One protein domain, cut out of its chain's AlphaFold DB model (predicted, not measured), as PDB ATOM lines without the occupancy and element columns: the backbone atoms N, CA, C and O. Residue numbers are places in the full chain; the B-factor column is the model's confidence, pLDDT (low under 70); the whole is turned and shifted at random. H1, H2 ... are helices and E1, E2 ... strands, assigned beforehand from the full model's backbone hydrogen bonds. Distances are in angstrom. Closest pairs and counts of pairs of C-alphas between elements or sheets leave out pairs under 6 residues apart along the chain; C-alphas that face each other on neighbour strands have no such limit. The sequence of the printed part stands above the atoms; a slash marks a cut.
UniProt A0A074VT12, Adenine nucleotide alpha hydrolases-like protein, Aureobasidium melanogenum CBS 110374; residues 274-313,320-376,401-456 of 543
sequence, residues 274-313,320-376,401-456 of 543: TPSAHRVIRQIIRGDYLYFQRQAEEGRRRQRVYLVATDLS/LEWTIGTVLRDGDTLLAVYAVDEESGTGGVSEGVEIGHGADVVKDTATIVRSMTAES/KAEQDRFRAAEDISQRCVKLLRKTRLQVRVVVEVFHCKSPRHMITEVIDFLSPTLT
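This is residues 274 to 313, 320 to 376 and 401 to 456 of the 543 residues of the protein "Adenine nucleotide alpha hydrolases-like protein" of Aureobasidium melanogenum CBS 110374 (UniProt A0A074VT12). What is the main picture? A twisted sheet of four strands forms the middle layer of three, with the long H4 and the short H2 over one face and H3 and H5 over the other. H1 sits at one end of the sheet, and residues 342 to 357 make a long link at the other end. What is it made of? The printed part has 153 residues, with five named helices and four named strands in the order E1 H1 E2 H2 E3 H3 H4 E4 H5; the class is mixed, and the mixed sheet runs E1 E4 E3 E2. What is its shape? It is compact, with a radius of gyration of the C-alphas of 15.5 A, and elongated, spanning 49 by 29 by 28 A.

What comes first? E1, residues 279 to 286, begins with C-alpha 279 at (224.351, 120.280, 92.303) and is 23.7 A long. H1 is residues 289 to 297, E2 305 to 309 and H2 320 to 327. What follows? E3, residues 333 to 341, is 25.5 A long, and H3, residues 358 to 375, is 25.8 A. H4, residues 401 to 421, is 30.0 A, E4, residues 429 to 437, is 25.2 A, and H5, residues 440 to 451, ends with C-alpha 451 at (233.021, 106.274, 96.768).

How are the strands joined? E1 and E4 are antiparallel, with N 280 and O 434 2.8 A apart. E4 and E3 are parallel, with N 336 and O 431 2.8 A apart, and so are E3 and E2, with N 308 and O 335 2.8 A apart. How do H4 and H2 stand? H4 is over E1 and E4 at a height over the sheet of 8.1 A, its closest C-alphas to E4 being Arg 406 and Val 434, 5.9 A apart. H2 is on the same face, over E3 and E2 at 9.9 A, and touches residues 417 to 421 of H4, the closest C-alphas being Glu 321 and Leu 420, 6.7 A apart. What of H3, H5 and H1? H3, on the opposite face from H4, is over E1 and E4 at 9.5 A, and its residues 358 to 362 touch H5 at a steep tilt of 58 degrees, the closest C-alphas being Gly 358 and Glu 446, 5.3 A apart. H5 is only just over E3, on which 3 of its C-alphas fall, while H1 only grazes the sheet with residues 289 to 293 and touches no helix. Are the helix backbones complete? In H1, H2, H3, H4 and H5 every O i to N i+4 pair is within hydrogen-bond range.

How far does it reach? The two C-alphas farthest apart, of Arg 300 and Gly 347, are 51.3 A apart. Where is it cut, and which link is long? Residues 314 to 319 and 377 to 400 are not printed, with C-alpha gaps of 10.5 A and 30.7 A; E3 to H3 is a long link of 16 residues. Where is confidence low? The mean pLDDT of the printed part is 85.7, with residues 343 to 353, 355 to 356, 358 and 374 to 376 under 70.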
ATOM      1  N   THR A 274     221.030 121.817  95.766       85.56
ATOM      2  CA  THR A 274     222.017 122.474  96.625       85.56
ATOM      3  C   THR A 274     222.724 123.530  95.770       85.56
ATOM      4  O   THR A 274     223.733 123.195  95.135       85.56
ATOM      5  N   PRO A 275     222.199 124.774  95.690       77.56
ATOM      6  CA  PRO A 275     222.695 125.786  94.757       77.56
ATOM      7  C   PRO A 275     224.186 126.074  94.945       77.56
ATOM      8  O   PRO A 275     224.933 126.018  93.975       77.56
ATOM      9  N   SER A 276     224.618 126.239  96.200       75.81
ATOM     10  CA  SER A 276     226.002 126.505  96.628       75.81
ATOM     11  C   SER A 276     227.004 125.381  96.343       75.81
ATOM     12  O   SER A 276     228.205 125.623  96.338       75.81
ATOM     13  N   ALA A 277     226.533 124.155  96.104       79.88
ATOM     14  CA  ALA A 277     227.358 123.029  95.658       79.88
ATOM     15  C   ALA A 277     227.172 122.738  94.157       79.88
ATOM     16  O   ALA A 277     227.589 121.693  93.663       79.88
ATOM     17  N   HIS A 278     226.495 123.639  93.434       87.12
ATOM     18  CA  HIS A 278     226.246 123.599  91.993       87.12
ATOM     19  C   HIS A 278     225.643 122.272  91.512       87.12
ATOM     20  O   HIS A 278     225.904 121.813  90.396       87.12
ATOM     21  N   ARG A 279     224.796 121.678  92.363       88.44
ATOM     22  CA  ARG A 279     224.351 120.280  92.303       88.44
ATOM     23  C   ARG A 279     222.859 120.124  92.572       88.44
ATOM     24  O   ARG A 279     222.268 120.871  93.344       88.44
ATOM     25  N   VAL A 280     222.289 119.088  91.966       92.69
ATOM     26  CA  VAL A 280     220.930 118.588  92.170       92.69
ATOM     27  C   VAL A 280     220.972 117.071  92.405       92.69
ATOM     28  O   VAL A 280     221.646 116.353  91.666       92.69
ATOM     29  N   ILE A 281     220.242 116.576  93.412       93.62
ATOM     30  CA  ILE A 281     220.154 115.149  93.782       93.62
ATOM     31  C   ILE A 281     218.690 114.689  93.781       93.62
ATOM     32  O   ILE A 281     217.792 115.414  94.213       93.62
ATOM     33  N   ARG A 282     218.446 113.444  93.362       94.38
ATOM     34  CA  ARG A 282     217.173 112.740  93.565       94.38
ATOM     35  C   ARG A 282     217.394 111.269  93.899       94.38
ATOM     36  O   ARG A 282     218.298 110.634  93.364       94.38
ATOM     37  N   GLN A 283     216.527 110.697  94.722       94.69
ATOM     38  CA  GLN A 283     216.528 109.282  95.075       94.69
ATOM     39  C   GLN A 283     215.279 108.575  94.530       94.69
ATOM     40  O   GLN A 283     214.175 109.114  94.544       94.69
ATOM     41  N   ILE A 284     215.453 107.342  94.058       95.25
ATOM     42  CA  ILE A 284     214.391 106.424  93.646       95.25
ATOM     43  C   ILE A 284     214.605 105.112  94.408       95.25
ATOM     44  O   ILE A 284     215.674 104.508  94.313       95.25
ATOM     45  N   ILE A 285     213.595 104.650  95.143       94.94
ATOM     46  CA  ILE A 285     213.617 103.373  95.869       94.94
ATOM     47  C   ILE A 285     212.543 102.458  95.282       94.94
ATOM     48  O   ILE A 285     211.389 102.868  95.137       94.94
ATOM     49  N   ARG A 286     212.903 101.213  94.949       92.75
ATOM     50  CA  ARG A 286     211.986 100.224  94.368       92.75
ATOM     51  C   ARG A 286     211.922  98.938  95.191       92.75
ATOM     52  O   ARG A 286     212.961  98.393  95.552       92.75
ATOM     53  N   GLY A 287     210.707  98.425  95.395       90.56
ATOM     54  CA  GLY A 287     210.447  97.223  96.191       90.56
ATOM     55  C   GLY A 287     210.868  97.383  97.653       90.56
ATOM     56  O   GLY A 287     211.051  98.505  98.131       90.56
ATOM     57  N   ASP A 288     211.064  96.267  98.358       87.69
ATOM     58  CA  ASP A 288     211.587  96.293  99.730       87.69
ATOM     59  C   ASP A 288     213.124  96.343  99.744       87.69
ATOM     60  O   ASP A 288     213.836  95.449 100.205       87.69
ATOM     61  N   TYR A 289     213.652  97.424  99.177       87.81
ATOM     62  CA  TYR A 289     215.080  97.718  99.212       87.81
ATOM     63  C   TYR A 289     215.587  97.948 100.658       87.81
ATOM     64  O   TYR A 289     216.735  97.623 100.966       87.81
ATOM     65  N   LEU A 290     214.740  98.465 101.559       86.56
ATOM     66  CA  LEU A 290     215.109  98.755 102.952       86.56
ATOM     67  C   LEU A 290     215.391  97.477 103.759       86.56
ATOM     68  O   LEU A 290     216.341  97.455 104.545       86.56
ATOM     69  N   TYR A 291     214.647  96.394 103.519       88.56
ATOM     70  CA  TYR A 291     214.956  95.069 104.063       88.56
ATOM     71  C   TYR A 291     216.350  94.580 103.641       88.56
ATOM     72  O   TYR A 291     217.141  94.153 104.485       88.56
ATOM     73  N   PHE A 292     216.706  94.711 102.358       87.69
ATOM     74  CA  PHE A 292     218.042  94.341 101.878       87.69
ATOM     75  C   PHE A 292     219.155  95.249 102.411       87.69
ATOM     76  O   PHE A 292     220.260  94.761 102.645       87.69
ATOM     77  N   GLN A 293     218.881  96.539 102.634       87.19
ATOM     78  CA  GLN A 293     219.832  97.427 103.301       87.19
ATOM     79  C   GLN A 293     220.095  96.965 104.740       87.19
ATOM     80  O   GLN A 293     221.255  96.826 105.122       87.19
ATOM     81  N   ARG A 294     219.048  96.644 105.513       88.00
ATOM     82  CA  ARG A 294     219.214  96.149 106.887       88.00
ATOM     83  C   ARG A 294     219.978  94.825 106.933       88.00
ATOM     84  O   ARG A 294     220.905  94.696 107.720       88.00
ATOM     85  N   GLN A 295     219.684  93.883 106.031       88.25
ATOM     86  CA  GLN A 295     220.474  92.649 105.902       88.25
ATOM     87  C   GLN A 295     221.963  92.908 105.610       88.25
ATOM     88  O   GLN A 295     222.805  92.084 105.968       88.25
ATOM     89  N   ALA A 296     222.300  94.017 104.945       85.88
ATOM     90  CA  ALA A 296     223.687  94.394 104.694       85.88
ATOM     91  C   ALA A 296     224.354  95.059 105.907       85.88
ATOM     92  O   ALA A 296     225.516  94.774 106.191       85.88
ATOM     93  N   GLU A 297     223.612  95.873 106.660       85.81
ATOM     94  CA  GLU A 297     224.047  96.449 107.941       85.81
ATOM     95  C   GLU A 297     224.245  95.356 109.016       85.81
ATOM     96  O   GLU A 297     225.206  95.402 109.777       85.81
ATOM     97  N   GLU A 298     223.419  94.303 109.004       89.50
ATOM     98  CA  GLU A 298     223.569  93.071 109.801       89.50
ATOM     99  C   GLU A 298     224.709  92.143 109.308       89.50
ATOM    100  O   GLU A 298     224.878  91.037 109.822       89.50
ATOM    101  N   GLY A 299     225.461  92.526 108.268       83.88
ATOM    102  CA  GLY A 299     226.553  91.728 107.691       83.88
ATOM    103  C   GLY A 299     226.118  90.459 106.940       83.88
ATOM    104  O   GLY A 299     226.960  89.759 106.377       83.88
ATOM    105  N   ARG A 300     224.813  90.167 106.866       81.88
ATOM    106  CA  ARG A 300     224.246  88.971 106.211       81.88
ATOM    107  C   ARG A 300     224.400  89.000 104.689       81.88
ATOM    108  O   ARG A 300     224.269  87.962 104.041       81.88
ATOM    109  N   ARG A 301     224.647  90.177 104.102       82.56
ATOM    110  CA  ARG A 301     224.808  90.365 102.655       82.56
ATOM    111  C   ARG A 301     225.727  91.545 102.330       82.56
ATOM    112  O   ARG A 301     225.601  92.608 102.916       82.56
ATOM    113  N   ARG A 302     226.603  91.422 101.328       83.38
ATOM    114  CA  ARG A 302     227.358  92.582 100.818       83.38
ATOM    115  C   ARG A 302     226.503  93.384  99.834       83.38
ATOM    116  O   ARG A 302     226.245  92.903  98.730       83.38
ATOM    117  N   GLN A 303     226.120  94.606 100.206       85.75
ATOM    118  CA  GLN A 303     225.577  95.591  99.267       85.75
ATOM    119  C   GLN A 303     226.650  95.987  98.241       85.75
ATOM    120  O   GLN A 303     227.814  96.195  98.597       85.75
ATOM    121  N   ARG A 304     226.268  96.081  96.963       93.81
ATOM    122  CA  ARG A 304     227.129  96.585  95.885       93.81
ATOM    123  C   ARG A 304     226.669  97.969  95.452       93.81
ATOM    124  O   ARG A 304     225.478  98.281  95.502       93.81
ATOM    125  N   VAL A 305     227.623  98.776  95.005       95.25
ATOM    126  CA  VAL A 305     227.384 100.122  94.476       95.25
ATOM    127  C   VAL A 305     227.946 100.177  93.064       95.25
ATOM    128  O   VAL A 305     229.117  99.862  92.865       95.25
ATOM    129  N   TYR A 306     227.128 100.566  92.094       97.44
ATOM    130  CA  TYR A 306     227.537 100.749  90.702       97.44
ATOM    131  C   TYR A 306     227.419 102.222  90.342       97.44
ATOM    132  O   TYR A 306     226.389 102.831  90.631       97.44
ATOM    133  N   LEU A 307     228.436 102.788  89.696       97.75
ATOM    134  CA  LEU A 307     228.391 104.159  89.188       97.75
ATOM    135  C   LEU A 307     228.175 104.122  87.673       97.75
ATOM    136  O   LEU A 307     228.928 103.465  86.964       97.75
ATOM    137  N   VAL A 308     227.158 104.818  87.169       97.44
ATOM    138  CA  VAL A 308     226.944 105.051  85.734       97.44
ATOM    139  C   VAL A 308     227.162 106.530  85.467       97.44
ATOM    140  O   VAL A 308     226.354 107.350  85.902       97.44
ATOM    141  N   ALA A 309     228.218 106.871  84.729       95.50
ATOM    142  CA  ALA A 309     228.373 108.231  84.224       95.50
ATOM    143  C   ALA A 309     227.517 108.393  82.958       95.50
ATOM    144  O   ALA A 309     227.657 107.621  82.003       95.50
ATOM    145  N   THR A 310     226.630 109.385  82.947       94.50
ATOM    146  CA  THR A 310     225.713 109.653  81.834       94.50
ATOM    147  C   THR A 310     225.711 111.127  81.458       94.50
ATOM    148  O   THR A 310     225.694 111.991  82.322       94.50
ATOM    149  N   ASP A 311     225.717 111.420  80.160       91.94
ATOM    150  CA  ASP A 311     225.630 112.771  79.590       91.94
ATOM    151  C   ASP A 311     224.354 112.951  78.746       91.94
ATOM    152  O   ASP A 311     224.290 113.806  77.859       91.94
ATOM    153  N   LEU A 312     223.341 112.113  78.999       90.94
ATOM    154  CA  LEU A 312     222.105 111.973  78.215       90.94
ATOM    155  C   LEU A 312     222.301 111.532  76.745       90.94
ATOM    156  O   LEU A 312     221.307 111.423  76.030       90.94
ATOM    157  N   SER A 313     223.523 111.221  76.285       91.62
ATOM    158  CA  SER A 313     223.756 110.714  74.923       91.62
ATOM    159  C   SER A 313     223.223 109.290  74.711       91.62
ATOM    160  O   SER A 313     223.037 108.518  75.651       91.62
ATOM    161  N   LEU A 320     223.180 102.902  80.708       95.69
ATOM    162  CA  LEU A 320     222.181 102.898  81.779       95.69
ATOM    163  C   LEU A 320     221.165 101.751  81.618       95.69
ATOM    164  O   LEU A 320     220.919 101.008  82.570       95.69
ATOM    165  N   GLU A 321     220.625 101.568  80.407       94.12
ATOM    166  CA  GLU A 321     219.725 100.460  80.054       94.12
ATOM    167  C   GLU A 321     220.400  99.106  80.287       94.12
ATOM    168  O   GLU A 321     219.837  98.245  80.961       94.12
ATOM    169  N   TRP A 322     221.637  98.933  79.812       93.69
ATOM    170  CA  TRP A 322     222.404  97.705  79.998       93.69
ATOM    171  C   TRP A 322     222.737  97.437  81.476       93.69
ATOM    172  O   TRP A 322     222.631  96.294  81.926       93.69
ATOM    173  N   THR A 323     223.061  98.471  82.261       95.88
ATOM    174  CA  THR A 323     223.353  98.334  83.701       95.88
ATOM    175  C   THR A 323     222.119  97.873  84.477       95.88
ATOM    176  O   THR A 323     222.174  96.856  85.173       95.88
ATOM    177  N   ILE A 324     220.978  98.554  84.316       94.81
ATOM    178  CA  ILE A 324     219.715  98.159  84.964       94.81
ATOM    179  C   ILE A 324     219.244  96.795  84.435       94.81
ATOM    180  O   ILE A 324     218.784  95.951  85.204       94.81
ATOM    181  N   GLY A 325     219.402  96.543  83.136       91.62
ATOM    182  CA  GLY A 325     218.928  95.337  82.469       91.62
ATOM    183  C   GLY A 325     219.771  94.076  82.677       91.62
ATOM    184  O   GLY A 325     219.241  92.983  82.485       91.62
ATOM    185  N   THR A 326     221.050  94.181  83.058       91.00
ATOM    186  CA  THR A 326     221.944  93.007  83.180       91.00
ATOM    187  C   THR A 326     222.847  92.979  84.412       91.00
ATOM    188  O   THR A 326     223.192  91.886  84.869       91.00
ATOM    189  N   VAL A 327     223.219  94.130  84.984       93.81
ATOM    190  CA  VAL A 327     224.233  94.216  86.055       93.81
ATOM    191  C   VAL A 327     223.601  94.214  87.443       93.81
ATOM    192  O   VAL A 327     223.996  93.409  88.283       93.81
ATOM    193  N   LEU A 328     222.603  95.071  87.677       94.75
ATOM    194  CA  LEU A 328     221.984  95.222  89.000       94.75
ATOM    195  C   LEU A 328     221.294  93.935  89.473       94.75
ATOM    196  O   LEU A 328     220.711  93.203  88.670       94.75
ATOM    197  N   ARG A 329     221.317  93.681  90.781       92.38
ATOM    198  CA  ARG A 329     220.520  92.660  91.479       92.38
ATOM    199  C   ARG A 329     219.799  93.301  92.673       92.38
ATOM    200  O   ARG A 329     220.150  94.399  93.094       92.38
ATOM    201  N   ASP A 330     218.796  92.622  93.227       91.75
ATOM    202  CA  ASP A 330     218.064  93.089  94.417       91.75
ATOM    203  C   ASP A 330     219.021  93.463  95.556       91.75
ATOM    204  O   ASP A 330     219.947  92.707  95.837       91.75
ATOM    205  N   GLY A 331     218.799  94.588  96.231       91.88
ATOM    206  CA  GLY A 331     219.654  95.107  97.303       91.88
ATOM    207  C   GLY A 331     220.884  95.903  96.847       91.88
ATOM    208  O   GLY A 331     221.569  96.477  97.696       91.88
ATOM    209  N   ASP A 332     221.164  95.983  95.545       95.12
ATOM    210  CA  ASP A 332     222.232  96.831  95.008       95.12
ATOM    211  C   ASP A 332     221.815  98.320  94.958       95.12
ATOM    212  O   ASP A 332     220.630  98.669  94.911       95.12
ATOM    213  N   THR A 333     222.809  99.214  94.947       95.44
ATOM    214  CA  THR A 333     222.635 100.655  94.698       95.44
ATOM    215  C   THR A 333     223.248 101.055  93.355       95.44
ATOM    216  O   THR A 333     224.379 100.685  93.044       95.44
ATOM    217  N   LEU A 334     222.519 101.855  92.577       97.38
ATOM    218  CA  LEU A 334     223.002 102.527  91.371       97.38
ATOM    219  C   LEU A 334     223.158 104.027  91.642       97.38
ATOM    220  O   LEU A 334     222.234 104.660  92.145       97.38
ATOM    221  N   LEU A 335     224.295 104.596  91.255       97.25
ATOM    222  CA  LEU A 335     224.560 106.031  91.239       97.25
ATOM    223  C   LEU A 335     224.633 106.479  89.774       97.25
ATOM    224  O   LEU A 335     225.597 106.173  89.076       97.25
ATOM    225  N   ALA A 336     223.584 107.134  89.283       97.25
ATOM    226  CA  ALA A 336     223.510 107.681  87.933       97.25
ATOM    227  C   ALA A 336     223.964 109.148  87.968       97.25
ATOM    228  O   ALA A 336     223.188 110.035  88.326       97.25
ATOM    229  N   VAL A 337     225.232 109.379  87.628       96.19
ATOM    230  CA  VAL A 337     225.910 110.669  87.802       96.19
ATOM    231  C   VAL A 337     226.074 111.371  86.454       96.19
ATOM    232  O   VAL A 337     226.561 110.772  85.493       96.19
ATOM    233  N   TYR A 338     225.704 112.649  86.383       95.44
ATOM    234  CA  TYR A 338     225.903 113.505  85.214       95.44
ATOM    235  C   TYR A 338     226.714 114.749  85.586       95.44
ATOM    236  O   TYR A 338     226.232 115.684  86.230       95.44
ATOM    237  N   ALA A 339     227.964 114.742  85.130       92.88
ATOM    238  CA  ALA A 339     228.853 115.888  85.139       92.88
ATOM    239  C   ALA A 339     228.504 116.837  83.982       92.88
ATOM    240  O   ALA A 339     228.685 116.481  82.814       92.88
ATOM    241  N   VAL A 340     228.028 118.038  84.304       89.56
ATOM    242  CA  VAL A 340     227.882 119.132  83.338       89.56
ATOM    243  C   VAL A 340     229.195 119.911  83.278       89.56
ATOM    244  O   VAL A 340     229.783 120.226  84.313       89.56
ATOM    245  N   ASP A 341     229.650 120.202  82.064       86.88
ATOM    246  CA  ASP A 341     230.839 121.013  81.800       86.88
ATOM    247  C   ASP A 341     230.431 122.487  81.650       86.88
ATOM    248  O   ASP A 341     229.546 122.788  80.842       86.88
ATOM    249  N   GLU A 342     231.040 123.399  82.413       70.75
ATOM    250  CA  GLU A 342     230.686 124.829  82.368       70.75
ATOM    251  C   GLU A 342     230.973 125.463  80.999       70.75
ATOM    252  O   GLU A 342     230.205 126.306  80.532       70.75
ATOM    253  N   GLU A 343     232.024 125.009  80.305       62.91
ATOM    254  CA  GLU A 343     232.408 125.528  78.984       62.91
ATOM    255  C   GLU A 343     231.307 125.298  77.927       62.91
ATOM    256  O   GLU A 343     231.191 126.038  76.952       62.91
ATOM    257  N   SER A 344     230.414 124.324  78.152       55.91
ATOM    258  CA  SER A 344     229.270 124.049  77.271       55.91
ATOM    259  C   SER A 344     228.106 125.047  77.411       55.91
ATOM    260  O   SER A 344     227.104 124.895  76.708       55.91
ATOM    261  N   GLY A 345     228.174 126.022  78.330       47.06
ATOM    262  CA  GLY A 345     226.982 126.678  78.880       47.06
ATOM    263  C   GLY A 345     227.046 128.192  79.097       47.06
ATOM    264  O   GLY A 345     226.627 128.644  80.157       47.06
ATOM    265  N   THR A 346     227.419 128.984  78.079       44.72
ATOM    266  CA  THR A 346     227.448 130.475  78.085       44.72
ATOM    267  C   THR A 346     228.403 131.097  79.120       44.72
ATOM    268  O   THR A 346     228.149 131.025  80.314       44.72
ATOM    269  N   GLY A 347     229.467 131.768  78.654       41.81
ATOM    270  CA  GLY A 347     230.578 132.288  79.472       41.81
ATOM    271  C   GLY A 347     230.242 133.430  80.443       41.81
ATOM    272  O   GLY A 347     230.679 134.561  80.248       41.81
ATOM    273  N   GLY A 348     229.476 133.122  81.490       44.91
ATOM    274  CA  GLY A 348     229.391 133.909  82.720       44.91
ATOM    275  C   GLY A 348     230.569 133.633  83.665       44.91
ATOM    276  O   GLY A 348     231.491 132.885  83.342       44.91
ATOM    277  N   VAL A 349     230.540 134.251  84.847       47.34
ATOM    278  CA  VAL A 349     231.573 134.074  85.884       47.34
ATOM    279  C   VAL A 349     231.588 132.615  86.368       47.34
ATOM    280  O   VAL A 349     230.529 132.036  86.592       47.34
ATOM    281  N   SER A 350     232.779 132.018  86.509       53.38
ATOM    282  CA  SER A 350     232.951 130.576  86.775       53.38
ATOM    283  C   SER A 350     232.628 130.196  88.226       53.38
ATOM    284  O   SER A 350     233.505 130.129  89.097       53.38
ATOM    285  N   GLU A 351     231.346 129.936  88.451       59.16
ATOM    286  CA  GLU A 351     230.737 129.510  89.707       59.16
ATOM    287  C   GLU A 351     230.293 128.038  89.578       59.16
ATOM    288  O   GLU A 351     229.137 127.726  89.282       59.16
ATOM    289  N   GLY A 352     231.243 127.120  89.766       59.12
ATOM    290  CA  GLY A 352     231.044 125.679  89.593       59.12
ATOM    291  C   GLY A 352     232.054 124.858  90.380       59.12
ATOM    292  O   GLY A 352     233.090 125.378  90.801       59.12
ATOM    293  N   VAL A 353     231.760 123.569  90.586       69.06
ATOM    294  CA  VAL A 353     232.563 122.698  91.462       69.06
ATOM    295  C   VAL A 353     234.016 122.639  90.986       69.06
ATOM    296  O   VAL A 353     234.306 122.231  89.853       69.06
ATOM    297  N   GLU A 354     234.921 123.063  91.869       71.00
ATOM    298  CA  GLU A 354     236.357 123.105  91.615       71.00
ATOM    299  C   GLU A 354     237.022 121.746  91.857       71.00
ATOM    300  O   GLU A 354     236.575 120.943  92.678       71.00
ATOM    301  N   ILE A 355     238.128 121.514  91.150       69.56
ATOM    302  CA  ILE A 355     238.950 120.305  91.270       69.56
ATOM    303  C   ILE A 355     239.453 120.186  92.719       69.56
ATOM    304  O   ILE A 355     239.997 121.144  93.268       69.56
ATOM    305  N   GLY A 356     239.258 119.020  93.334       63.59
ATOM    306  CA  GLY A 356     239.562 118.738  94.742       63.59
ATOM    307  C   GLY A 356     238.348 118.747  95.684       63.59
ATOM    308  O   GLY A 356     238.429 118.152  96.758       63.59
ATOM    309  N   HIS A 357     237.215 119.347  95.300       70.06
ATOM    310  CA  HIS A 357     236.000 119.369  96.132       70.06
ATOM    311  C   HIS A 357     235.101 118.128  95.961       70.06
ATOM    312  O   HIS A 357     234.090 118.003  96.658       70.06
ATOM    313  N   GLY A 358     235.449 117.171  95.087       63.44
ATOM    314  CA  GLY A 358     234.650 115.960  94.860       63.44
ATOM    315  C   GLY A 358     234.407 115.131  96.129       63.44
ATOM    316  O   GLY A 358     233.347 114.526  96.283       63.44
ATOM    317  N   ALA A 359     235.338 115.167  97.087       70.50
ATOM    318  CA  ALA A 359     235.187 114.506  98.381       70.50
ATOM    319  C   ALA A 359     234.046 115.095  99.235       70.50
ATOM    320  O   ALA A 359     233.330 114.345  99.897       70.50
ATOM    321  N   ASP A 360     233.863 116.416  99.235       72.06
ATOM    322  CA  ASP A 360     232.805 117.080 100.010       72.06
ATOM    323  C   ASP A 360     231.447 116.974  99.313       72.06
ATOM    324  O   ASP A 360     230.446 116.685  99.969       72.06
ATOM    325  N   VAL A 361     231.438 117.036  97.974       72.88
ATOM    326  CA  VAL A 361     230.268 116.660  97.167       72.88
ATOM    327  C   VAL A 361     229.769 115.269  97.575       72.88
ATOM    328  O   VAL A 361     228.598 115.119  97.918       72.88
ATOM    329  N   VAL A 362     230.634 114.254  97.647       76.88
ATOM    330  CA  VAL A 362     230.177 112.906  98.025       76.88
ATOM    331  C   VAL A 362     229.716 112.808  99.490       76.88
ATOM    332  O   VAL A 362     228.730 112.114  99.751       76.88
ATOM    333  N   LYS A 363     230.356 113.493 100.452       77.56
ATOM    334  CA  LYS A 363     229.907 113.505 101.868       77.56
ATOM    335  C   LYS A 363     228.487 114.051 102.005       77.56
ATOM    336  O   LYS A 363     227.643 113.432 102.661       77.56
ATOM    337  N   ASP A 364     228.219 115.179 101.359       75.38
ATOM    338  CA  ASP A 364     226.888 115.775 101.280       75.38
ATOM    339  C   ASP A 364     225.900 114.809 100.627       75.38
ATOM    340  O   ASP A 364     224.832 114.551 101.177       75.38
ATOM    341  N   THR A 365     226.263 114.220  99.484       78.00
ATOM    342  CA  THR A 365     225.388 113.297  98.757       78.00
ATOM    343  C   THR A 365     225.059 112.068  99.602       78.00
ATOM    344  O   THR A 365     223.894 111.690  99.675       78.00
ATOM    345  N   ALA A 366     226.018 111.500 100.339       75.31
ATOM    346  CA  ALA A 366     225.762 110.429 101.301       75.31
ATOM    347  C   ALA A 366     224.835 110.873 102.453       75.31
ATOM    348  O   ALA A 366     223.977 110.101 102.883       75.31
ATOM    349  N   THR A 367     224.969 112.115 102.923       78.38
ATOM    350  CA  THR A 367     224.143 112.695 103.996       78.38
ATOM    351  C   THR A 367     222.697 112.924 103.538       78.38
ATOM    352  O   THR A 367     221.765 112.482 104.209       78.38
ATOM    353  N   ILE A 368     222.509 113.515 102.356       78.56
ATOM    354  CA  ILE A 368     221.212 113.787 101.717       78.56
ATOM    355  C   ILE A 368     220.511 112.473 101.329       78.56
ATOM    356  O   ILE A 368     219.326 112.282 101.589       78.56
ATOM    357  N   VAL A 369     221.251 111.507 100.776       79.25
ATOM    358  CA  VAL A 369     220.745 110.153 100.486       79.25
ATOM    359  C   VAL A 369     220.298 109.441 101.768       79.25
ATOM    360  O   VAL A 369     219.305 108.711 101.726       79.25
ATOM    361  N   ARG A 370     220.985 109.667 102.900       77.00
ATOM    362  CA  ARG A 370     220.635 109.089 104.206       77.00
ATOM    363  C   ARG A 370     219.394 109.743 104.824       77.00
ATOM    364  O   ARG A 370     218.544 109.002 105.319       77.00
ATOM    365  N   SER A 371     219.246 111.070 104.769       74.12
ATOM    366  CA  SER A 371     218.026 111.744 105.251       74.12
ATOM    367  C   SER A 371     216.801 111.345 104.424       74.12
ATOM    368  O   SER A 371     215.806 110.923 105.007       74.12
ATOM    369  N   MET A 372     216.907 111.311 103.088       72.44
ATOM    370  CA  MET A 372     215.839 110.819 102.201       72.44
ATOM    371  C   MET A 372     215.411 109.375 102.529       72.44
ATOM    372  O   MET A 372     214.213 109.074 102.549       72.44
ATOM    373  N   THR A 373     216.356 108.476 102.851       73.31
ATOM    374  CA  THR A 373     215.988 107.127 103.323       73.31
ATOM    375  C   THR A 373     215.327 107.132 104.700       73.31
ATOM    376  O   THR A 373     214.435 106.321 104.919       73.31
ATOM    377  N   ALA A 374     215.715 108.026 105.616       60.66
ATOM    378  CA  ALA A 374     215.146 108.090 106.963       60.66
ATOM    379  C   ALA A 374     213.712 108.651 106.968       60.66
ATOM    380  O   ALA A 374     212.834 108.077 107.608       60.66
ATOM    381  N   GLU A 375     213.444 109.704 106.191       58.41
ATOM    382  CA  GLU A 375     212.089 110.233 105.965       58.41
ATOM    383  C   GLU A 375     211.178 109.189 105.296       58.41
ATOM    384  O   GLU A 375     209.991 109.093 105.601       58.41
ATOM    385  N   SER A 376     211.748 108.320 104.455       53.59
ATOM    386  CA  SER A 376     211.036 107.186 103.848       53.59
ATOM    387  C   SER A 376     210.714 106.037 104.824       53.59
ATOM    388  O   SER A 376     210.078 105.069 104.409       53.59
ATOM    389  N   LYS A 401     219.533 129.888  85.165       84.69
ATOM    390  CA  LYS A 401     219.514 129.045  83.952       84.69
ATOM    391  C   LYS A 401     220.260 127.719  84.166       84.69
ATOM    392  O   LYS A 401     219.696 126.661  83.905       84.69
ATOM    393  N   ALA A 402     221.483 127.775  84.702       83.44
ATOM    394  CA  ALA A 402     222.294 126.587  84.979       83.44
ATOM    395  C   ALA A 402     221.602 125.634  85.970       83.44
ATOM    396  O   ALA A 402     221.624 124.419  85.790       83.44
ATOM    397  N   GLU A 403     220.928 126.167  86.992       85.12
ATOM    398  CA  GLU A 403     220.138 125.372  87.933       85.12
ATOM    399  C   GLU A 403     218.897 124.743  87.297       85.12
ATOM    400  O   GLU A 403     218.619 123.564  87.525       85.12
ATOM    401  N   GLN A 404     218.189 125.482  86.442       88.56
ATOM    402  CA  GLN A 404     217.070 124.940  85.682       88.56
ATOM    403  C   GLN A 404     217.529 123.818  84.733       88.56
ATOM    404  O   GLN A 404     216.841 122.804  84.616       88.56
ATOM    405  N   ASP A 405     218.709 123.944  84.122       89.88
ATOM    406  CA  ASP A 405     219.305 122.901  83.283       89.88
ATOM    407  C   ASP A 405     219.768 121.678  84.110       89.88
ATOM    408  O   ASP A 405     219.549 120.540  83.678       89.88
ATOM    409  N   ARG A 406     220.285 121.860  85.343       90.62
ATOM    410  CA  ARG A 406     220.500 120.746  86.302       90.62
ATOM    411  C   ARG A 406     219.192 120.019  86.615       90.62
ATOM    412  O   ARG A 406     219.145 118.792  86.553       90.62
ATOM    413  N   PHE A 407     218.138 120.767  86.943       91.94
ATOM    414  CA  PHE A 407     216.834 120.220  87.325       91.94
ATOM    415  C   PHE A 407     216.200 119.417  86.182       91.94
ATOM    416  O   PHE A 407     215.766 118.284  86.390       91.94
ATOM    417  N   ARG A 408     216.199 119.971  84.959       93.69
ATOM    418  CA  ARG A 408     215.712 119.295  83.743       93.69
ATOM    419  C   ARG A 408     216.451 117.978  83.505       93.69
ATOM    420  O   ARG A 408     215.813 116.941  83.357       93.69
ATOM    421  N   ALA A 409     217.782 117.992  83.554       93.75
ATOM    422  CA  ALA A 409     218.570 116.784  83.339       93.75
ATOM    423  C   ALA A 409     218.393 115.736  84.457       93.75
ATOM    424  O   ALA A 409     218.359 114.538  84.173       93.75
ATOM    425  N   ALA A 410     218.233 116.160  85.716       94.62
ATOM    426  CA  ALA A 410     217.932 115.256  86.827       94.62
ATOM    427  C   ALA A 410     216.555 114.589  86.661       94.62
ATOM    428  O   ALA A 410     216.416 113.387  86.908       94.62
ATOM    429  N   GLU A 411     215.549 115.333  86.196       94.88
ATOM    430  CA  GLU A 411     214.227 114.805  85.845       94.88
ATOM    431  C   GLU A 411     214.314 113.823  84.659       94.88
ATOM    432  O   GLU A 411     213.835 112.697  84.783       94.88
ATOM    433  N   ASP A 412     215.017 114.162  83.571       95.88
ATOM    434  CA  ASP A 412     215.203 113.277  82.408       95.88
ATOM    435  C   ASP A 412     215.866 111.940  82.781       95.88
ATOM    436  O   ASP A 412     215.371 110.867  82.414       95.88
ATOM    437  N   ILE A 413     216.970 111.972  83.542       96.25
ATOM    438  CA  ILE A 413     217.637 110.753  84.034       96.25
ATOM    439  C   ILE A 413     216.682 109.969  84.947       96.25
ATOM    440  O   ILE A 413     216.569 108.750  84.805       96.25
ATOM    441  N   SER A 414     215.940 110.650  85.828       96.19
ATOM    442  CA  SER A 414     214.952 110.009  86.706       96.19
ATOM    443  C   SER A 414     213.870 109.277  85.911       96.19
ATOM    444  O   SER A 414     213.600 108.108  86.184       96.19
ATOM    445  N   GLN A 415     213.278 109.912  84.896       95.69
ATOM    446  CA  GLN A 415     212.241 109.304  84.058       95.69
ATOM    447  C   GLN A 415     212.771 108.097  83.277       95.69
ATOM    448  O   GLN A 415     212.097 107.066  83.198       95.69
ATOM    449  N   ARG A 416     214.001 108.186  82.752       95.06
ATOM    450  CA  ARG A 416     214.699 107.072  82.087       95.06
ATOM    451  C   ARG A 416     214.895 105.898  83.055       95.06
ATOM    452  O   ARG A 416     214.484 104.781  82.738       95.06
ATOM    453  N   CYS A 417     215.407 106.152  84.261       95.81
ATOM    454  CA  CYS A 417     215.540 105.154  85.325       95.81
ATOM    455  C   CYS A 417     214.189 104.522  85.701       95.81
ATOM    456  O   CYS A 417     214.070 103.300  85.688       95.81
ATOM    457  N   VAL A 418     213.145 105.315  85.962       94.44
ATOM    458  CA  VAL A 418     211.795 104.825  86.305       94.44
ATOM    459  C   VAL A 418     211.206 103.954  85.188       94.44
ATOM    460  O   VAL A 418     210.657 102.886  85.466       94.44
ATOM    461  N   LYS A 419     211.343 104.370  83.923       92.75
ATOM    462  CA  LYS A 419     210.868 103.627  82.742       92.75
ATOM    463  C   LYS A 419     211.565 102.274  82.583       92.75
ATOM    464  O   LYS A 419     210.914 101.309  82.188       92.75
ATOM    465  N   LEU A 420     212.861 102.202  82.890       91.88
ATOM    466  CA  LEU A 420     213.636 100.961  82.875       91.88
ATOM    467  C   LEU A 420     213.269 100.068  84.064       91.88
ATOM    468  O   LEU A 420     212.846  98.933  83.865       91.88
ATOM    469  N   LEU A 421     213.327 100.601  85.287       91.75
ATOM    470  CA  LEU A 421     213.013  99.886  86.527       91.75
ATOM    471  C   LEU A 421     211.622  99.235  86.504       91.75
ATOM    472  O   LEU A 421     211.493  98.078  86.899       91.75
ATOM    473  N   ARG A 422     210.596  99.930  85.984       89.69
ATOM    474  CA  ARG A 422     209.222  99.402  85.839       89.69
ATOM    475  C   ARG A 422     209.120  98.143  84.962       89.69
ATOM    476  O   ARG A 422     208.149  97.409  85.108       89.69
ATOM    477  N   LYS A 423     210.104  97.868  84.097       87.81
ATOM    478  CA  LYS A 423     210.202  96.625  83.307       87.81
ATOM    479  C   LYS A 423     210.956  95.497  84.023       87.81
ATOM    480  O   LYS A 423     211.192  94.461  83.417       87.81
ATOM    481  N   THR A 424     211.390  95.684  85.268       88.44
ATOM    482  CA  THR A 424     212.255  94.726  85.980       88.44
ATOM    483  C   THR A 424     211.641  94.284  87.303       88.44
ATOM    484  O   THR A 424     210.912  95.049  87.938       88.44
ATOM    485  N   ARG A 425     211.985  93.081  87.775       88.62
ATOM    486  CA  ARG A 425     211.638  92.615  89.136       88.62
ATOM    487  C   ARG A 425     212.541  93.218  90.230       88.62
ATOM    488  O   ARG A 425     212.357  92.889  91.393       88.62
ATOM    489  N   LEU A 426     213.496  94.080  89.858       91.75
ATOM    490  CA  LEU A 426     214.574  94.543  90.731       91.75
ATOM    491  C   LEU A 426     214.083  95.373  91.917       91.75
ATOM    492  O   LEU A 426     213.329  96.335  91.741       91.75
ATOM    493  N   GLN A 427     214.614  95.059  93.095       93.12
ATOM    494  CA  GLN A 427     214.384  95.782  94.346       93.12
ATOM    495  C   GLN A 427     215.652  96.548  94.739       93.12
ATOM    496  O   GLN A 427     216.539  96.014  95.403       93.12
ATOM    497  N   VAL A 428     215.792  97.776  94.240       95.38
ATOM    498  CA  VAL A 428     217.055  98.536  94.219       95.38
ATOM    499  C   VAL A 428     216.855 100.002  94.591       95.38
ATOM    500  O   VAL A 428     215.763 100.557  94.434       95.38
ATOM    501  N   ARG A 429     217.943 100.643  95.027       95.56
ATOM    502  CA  ARG A 429     218.046 102.097  95.193       95.56
ATOM    503  C   ARG A 429     218.791 102.692  94.001       95.56
ATOM    504  O   ARG A 429     219.888 102.245  93.678       95.56
ATOM    505  N   VAL A 430     218.226 103.720  93.378       97.06
ATOM    506  CA  VAL A 430     218.913 104.551  92.383       97.06
ATOM    507  C   VAL A 430     219.029 105.965  92.934       97.06
ATOM    508  O   VAL A 430     218.027 106.556  93.326       97.06
ATOM    509  N   VAL A 431     220.238 106.511  92.959       96.69
ATOM    510  CA  VAL A 431     220.483 107.937  93.192       96.69
ATOM    511  C   VAL A 431     220.822 108.561  91.845       96.69
ATOM    512  O   VAL A 431     221.640 108.022  91.102       96.69
ATOM    513  N   VAL A 432     220.164 109.665  91.518       97.12
ATOM    514  CA  VAL A 432     220.453 110.512  90.360       97.12
ATOM    515  C   VAL A 432     221.130 111.769  90.884       97.12
ATOM    516  O   VAL A 432     220.592 112.425  91.775       97.12
ATOM    517  N   GLU A 433     222.292 112.105  90.339       94.81
ATOM    518  CA  GLU A 433     223.091 113.251  90.771       94.81
ATOM    519  C   GLU A 433     223.576 114.036  89.548       94.81
ATOM    520  O   GLU A 433     224.161 113.466  88.626       94.81
ATOM    521  N   VAL A 434     223.303 115.342  89.519       94.69
ATOM    522  CA  VAL A 434     223.616 116.226  88.387       94.69
ATOM    523  C   VAL A 434     224.272 117.499  88.894       94.69
ATOM    524  O   VAL A 434     223.671 118.219  89.692       94.69
ATOM    525  N   PHE A 435     225.477 117.815  88.422       91.94
ATOM    526  CA  PHE A 435     226.209 118.990  88.898       91.94
ATOM    527  C   PHE A 435     227.145 119.605  87.860       91.94
ATOM    528  O   PHE A 435     227.641 118.915  86.973       91.94
ATOM    529  N   HIS A 436     227.334 120.922  87.962       90.38
ATOM    530  CA  HIS A 436     228.227 121.695  87.097       90.38
ATOM    531  C   HIS A 436     229.637 121.733  87.686       90.38
ATOM    532  O   HIS A 436     229.813 121.917  88.891       90.38
ATOM    533  N   CYS A 437     230.643 121.551  86.834       88.19
ATOM    534  CA  CYS A 437     232.040 121.499  87.242       88.19
ATOM    535  C   CYS A 437     232.971 121.995  86.134       88.19
ATOM    536  O   CYS A 437     232.673 121.879  84.945       88.19
ATOM    537  N   LYS A 438     234.153 122.463  86.541       86.94
ATOM    538  CA  LYS A 438     235.187 122.990  85.633       86.94
ATOM    539  C   LYS A 438     235.942 121.890  84.870       86.94
ATOM    540  O   LYS A 438     236.755 122.179  83.998       86.94
ATOM    541  N   SER A 439     235.752 120.614  85.236       89.25
ATOM    542  CA  SER A 439     236.378 119.484  84.539       89.25
ATOM    543  C   SER A 439     235.716 118.127  84.857       89.25
ATOM    544  O   SER A 439     236.142 117.437  85.792       89.25
ATOM    545  N   PRO A 440     234.742 117.666  84.046       91.06
ATOM    546  CA  PRO A 440     234.046 116.388  84.238       91.06
ATOM    547  C   PRO A 440     234.956 115.167  84.426       91.06
ATOM    548  O   PRO A 440     234.621 114.245  85.164       91.06
ATOM    549  N   ARG A 441     236.118 115.143  83.757       91.88
ATOM    550  CA  ARG A 441     237.077 114.023  83.818       91.88
ATOM    551  C   ARG A 441     237.719 113.872  85.196       91.88
ATOM    552  O   ARG A 441     237.821 112.754  85.694       91.88
ATOM    553  N   HIS A 442     238.161 114.979  85.790       92.00
ATOM    554  CA  HIS A 442     238.820 114.972  87.096       92.00
ATOM    555  C   HIS A 442     237.791 114.743  88.200       92.00
ATOM    556  O   HIS A 442     237.930 113.791  88.961       92.00
ATOM    557  N   MET A 443     236.692 115.499  88.175       91.50
ATOM    558  CA  MET A 443     235.617 115.392  89.159       91.50
ATOM    559  C   MET A 443     235.021 113.973  89.242       91.50
ATOM    560  O   MET A 443     234.895 113.436  90.340       91.50
ATOM    561  N   ILE A 444     234.730 113.304  88.117       93.56
ATOM    562  CA  ILE A 444     234.219 111.920  88.162       93.56
ATOM    563  C   ILE A 444     235.284 110.935  88.677       93.56
ATOM    564  O   ILE A 444     234.927 109.926  89.277       93.56
ATOM    565  N   THR A 445     236.578 111.232  88.510       94.31
ATOM    566  CA  THR A 445     237.656 110.430  89.118       94.31
ATOM    567  C   THR A 445     237.694 110.631  90.638       94.31
ATOM    568  O   THR A 445     237.666 109.647  91.363       94.31
ATOM    569  N   GLU A 446     237.627 111.874  91.135       92.12
ATOM    570  CA  GLU A 446     237.543 112.178  92.578       92.12
ATOM    571  C   GLU A 446     236.332 111.505  93.249       92.12
ATOM    572  O   GLU A 446     236.445 110.921  94.327       92.12
ATOM    573  N   VAL A 447     235.171 111.543  92.586       91.75
ATOM    574  CA  VAL A 447     233.933 110.888  93.039       91.75
ATOM    575  C   VAL A 447     234.101 109.367  93.103       91.75
ATOM    576  O   VAL A 447     233.656 108.743  94.065       91.75
ATOM    577  N   ILE A 448     234.761 108.761  92.110       94.81
ATOM    578  CA  ILE A 448     235.089 107.328  92.096       94.81
ATOM    579  C   ILE A 448     236.049 106.968  93.236       94.81
ATOM    580  O   ILE A 448     235.795 105.993  93.946       94.81
ATOM    581  N   ASP A 449     237.109 107.752  93.429       94.44
ATOM    582  CA  ASP A 449     238.151 107.497  94.427       94.44
ATOM    583  C   ASP A 449     237.613 107.623  95.861       94.44
ATOM    584  O   ASP A 449     237.994 106.839  96.730       94.44
ATOM    585  N   PHE A 450     236.673 108.546  96.109       91.06
ATOM    586  CA  PHE A 450     235.997 108.662  97.404       91.06
ATOM    587  C   PHE A 450     234.946 107.558  97.624       91.06
ATOM    588  O   PHE A 450     234.867 106.987  98.712       91.06
ATOM    589  N   LEU A 451     234.107 107.257  96.624       90.56
ATOM    590  CA  LEU A 451     233.021 106.274  96.768       90.56
ATOM    591  C   LEU A 451     233.509 104.821  96.775       90.56
ATOM    592  O   LEU A 451     232.850 103.959  97.358       90.56
ATOM    593  N   SER A 452     234.615 104.520  96.090       94.19
ATOM    594  CA  SER A 452     235.088 103.158  95.803       94.19
ATOM    595  C   SER A 452     233.994 102.203  95.256       94.19
ATOM    596  O   SER A 452     233.816 101.093  95.774       94.19
ATOM    597  N   PRO A 453     233.204 102.593  94.227       95.88
ATOM    598  CA  PRO A 453     232.102 101.766  93.750       95.88
ATOM    599  C   PRO A 453     232.613 100.432  93.185       95.88
ATOM    600  O   PRO A 453     233.709 100.322  92.643       95.88
ATOM    601  N   THR A 454     231.789  99.390  93.294       96.25
ATOM    602  CA  THR A 454     232.123  98.009  92.899       96.25
ATOM    603  C   THR A 454     232.475  97.890  91.412       96.25
ATOM    604  O   THR A 454     233.256  97.020  91.031       96.25
ATOM    605  N   LEU A 455     231.877  98.744  90.579       96.88
ATOM    606  CA  LEU A 455     232.131  98.860  89.147       96.88
ATOM    607  C   LEU A 455     231.618 100.224  88.656       96.88
ATOM    608  O   LEU A 455     230.495 100.619  88.984       96.88
ATOM    609  N   THR A 456     232.407 100.894  87.820       97.62
ATOM    610  CA  THR A 456     231.990 102.075  87.051       97.62
ATOM    611  C   THR A 456     231.614 101.653  85.629       97.62
ATOM    612  O   THR A 456     232.372 100.937  84.976       97.62
TER     613      THR A 456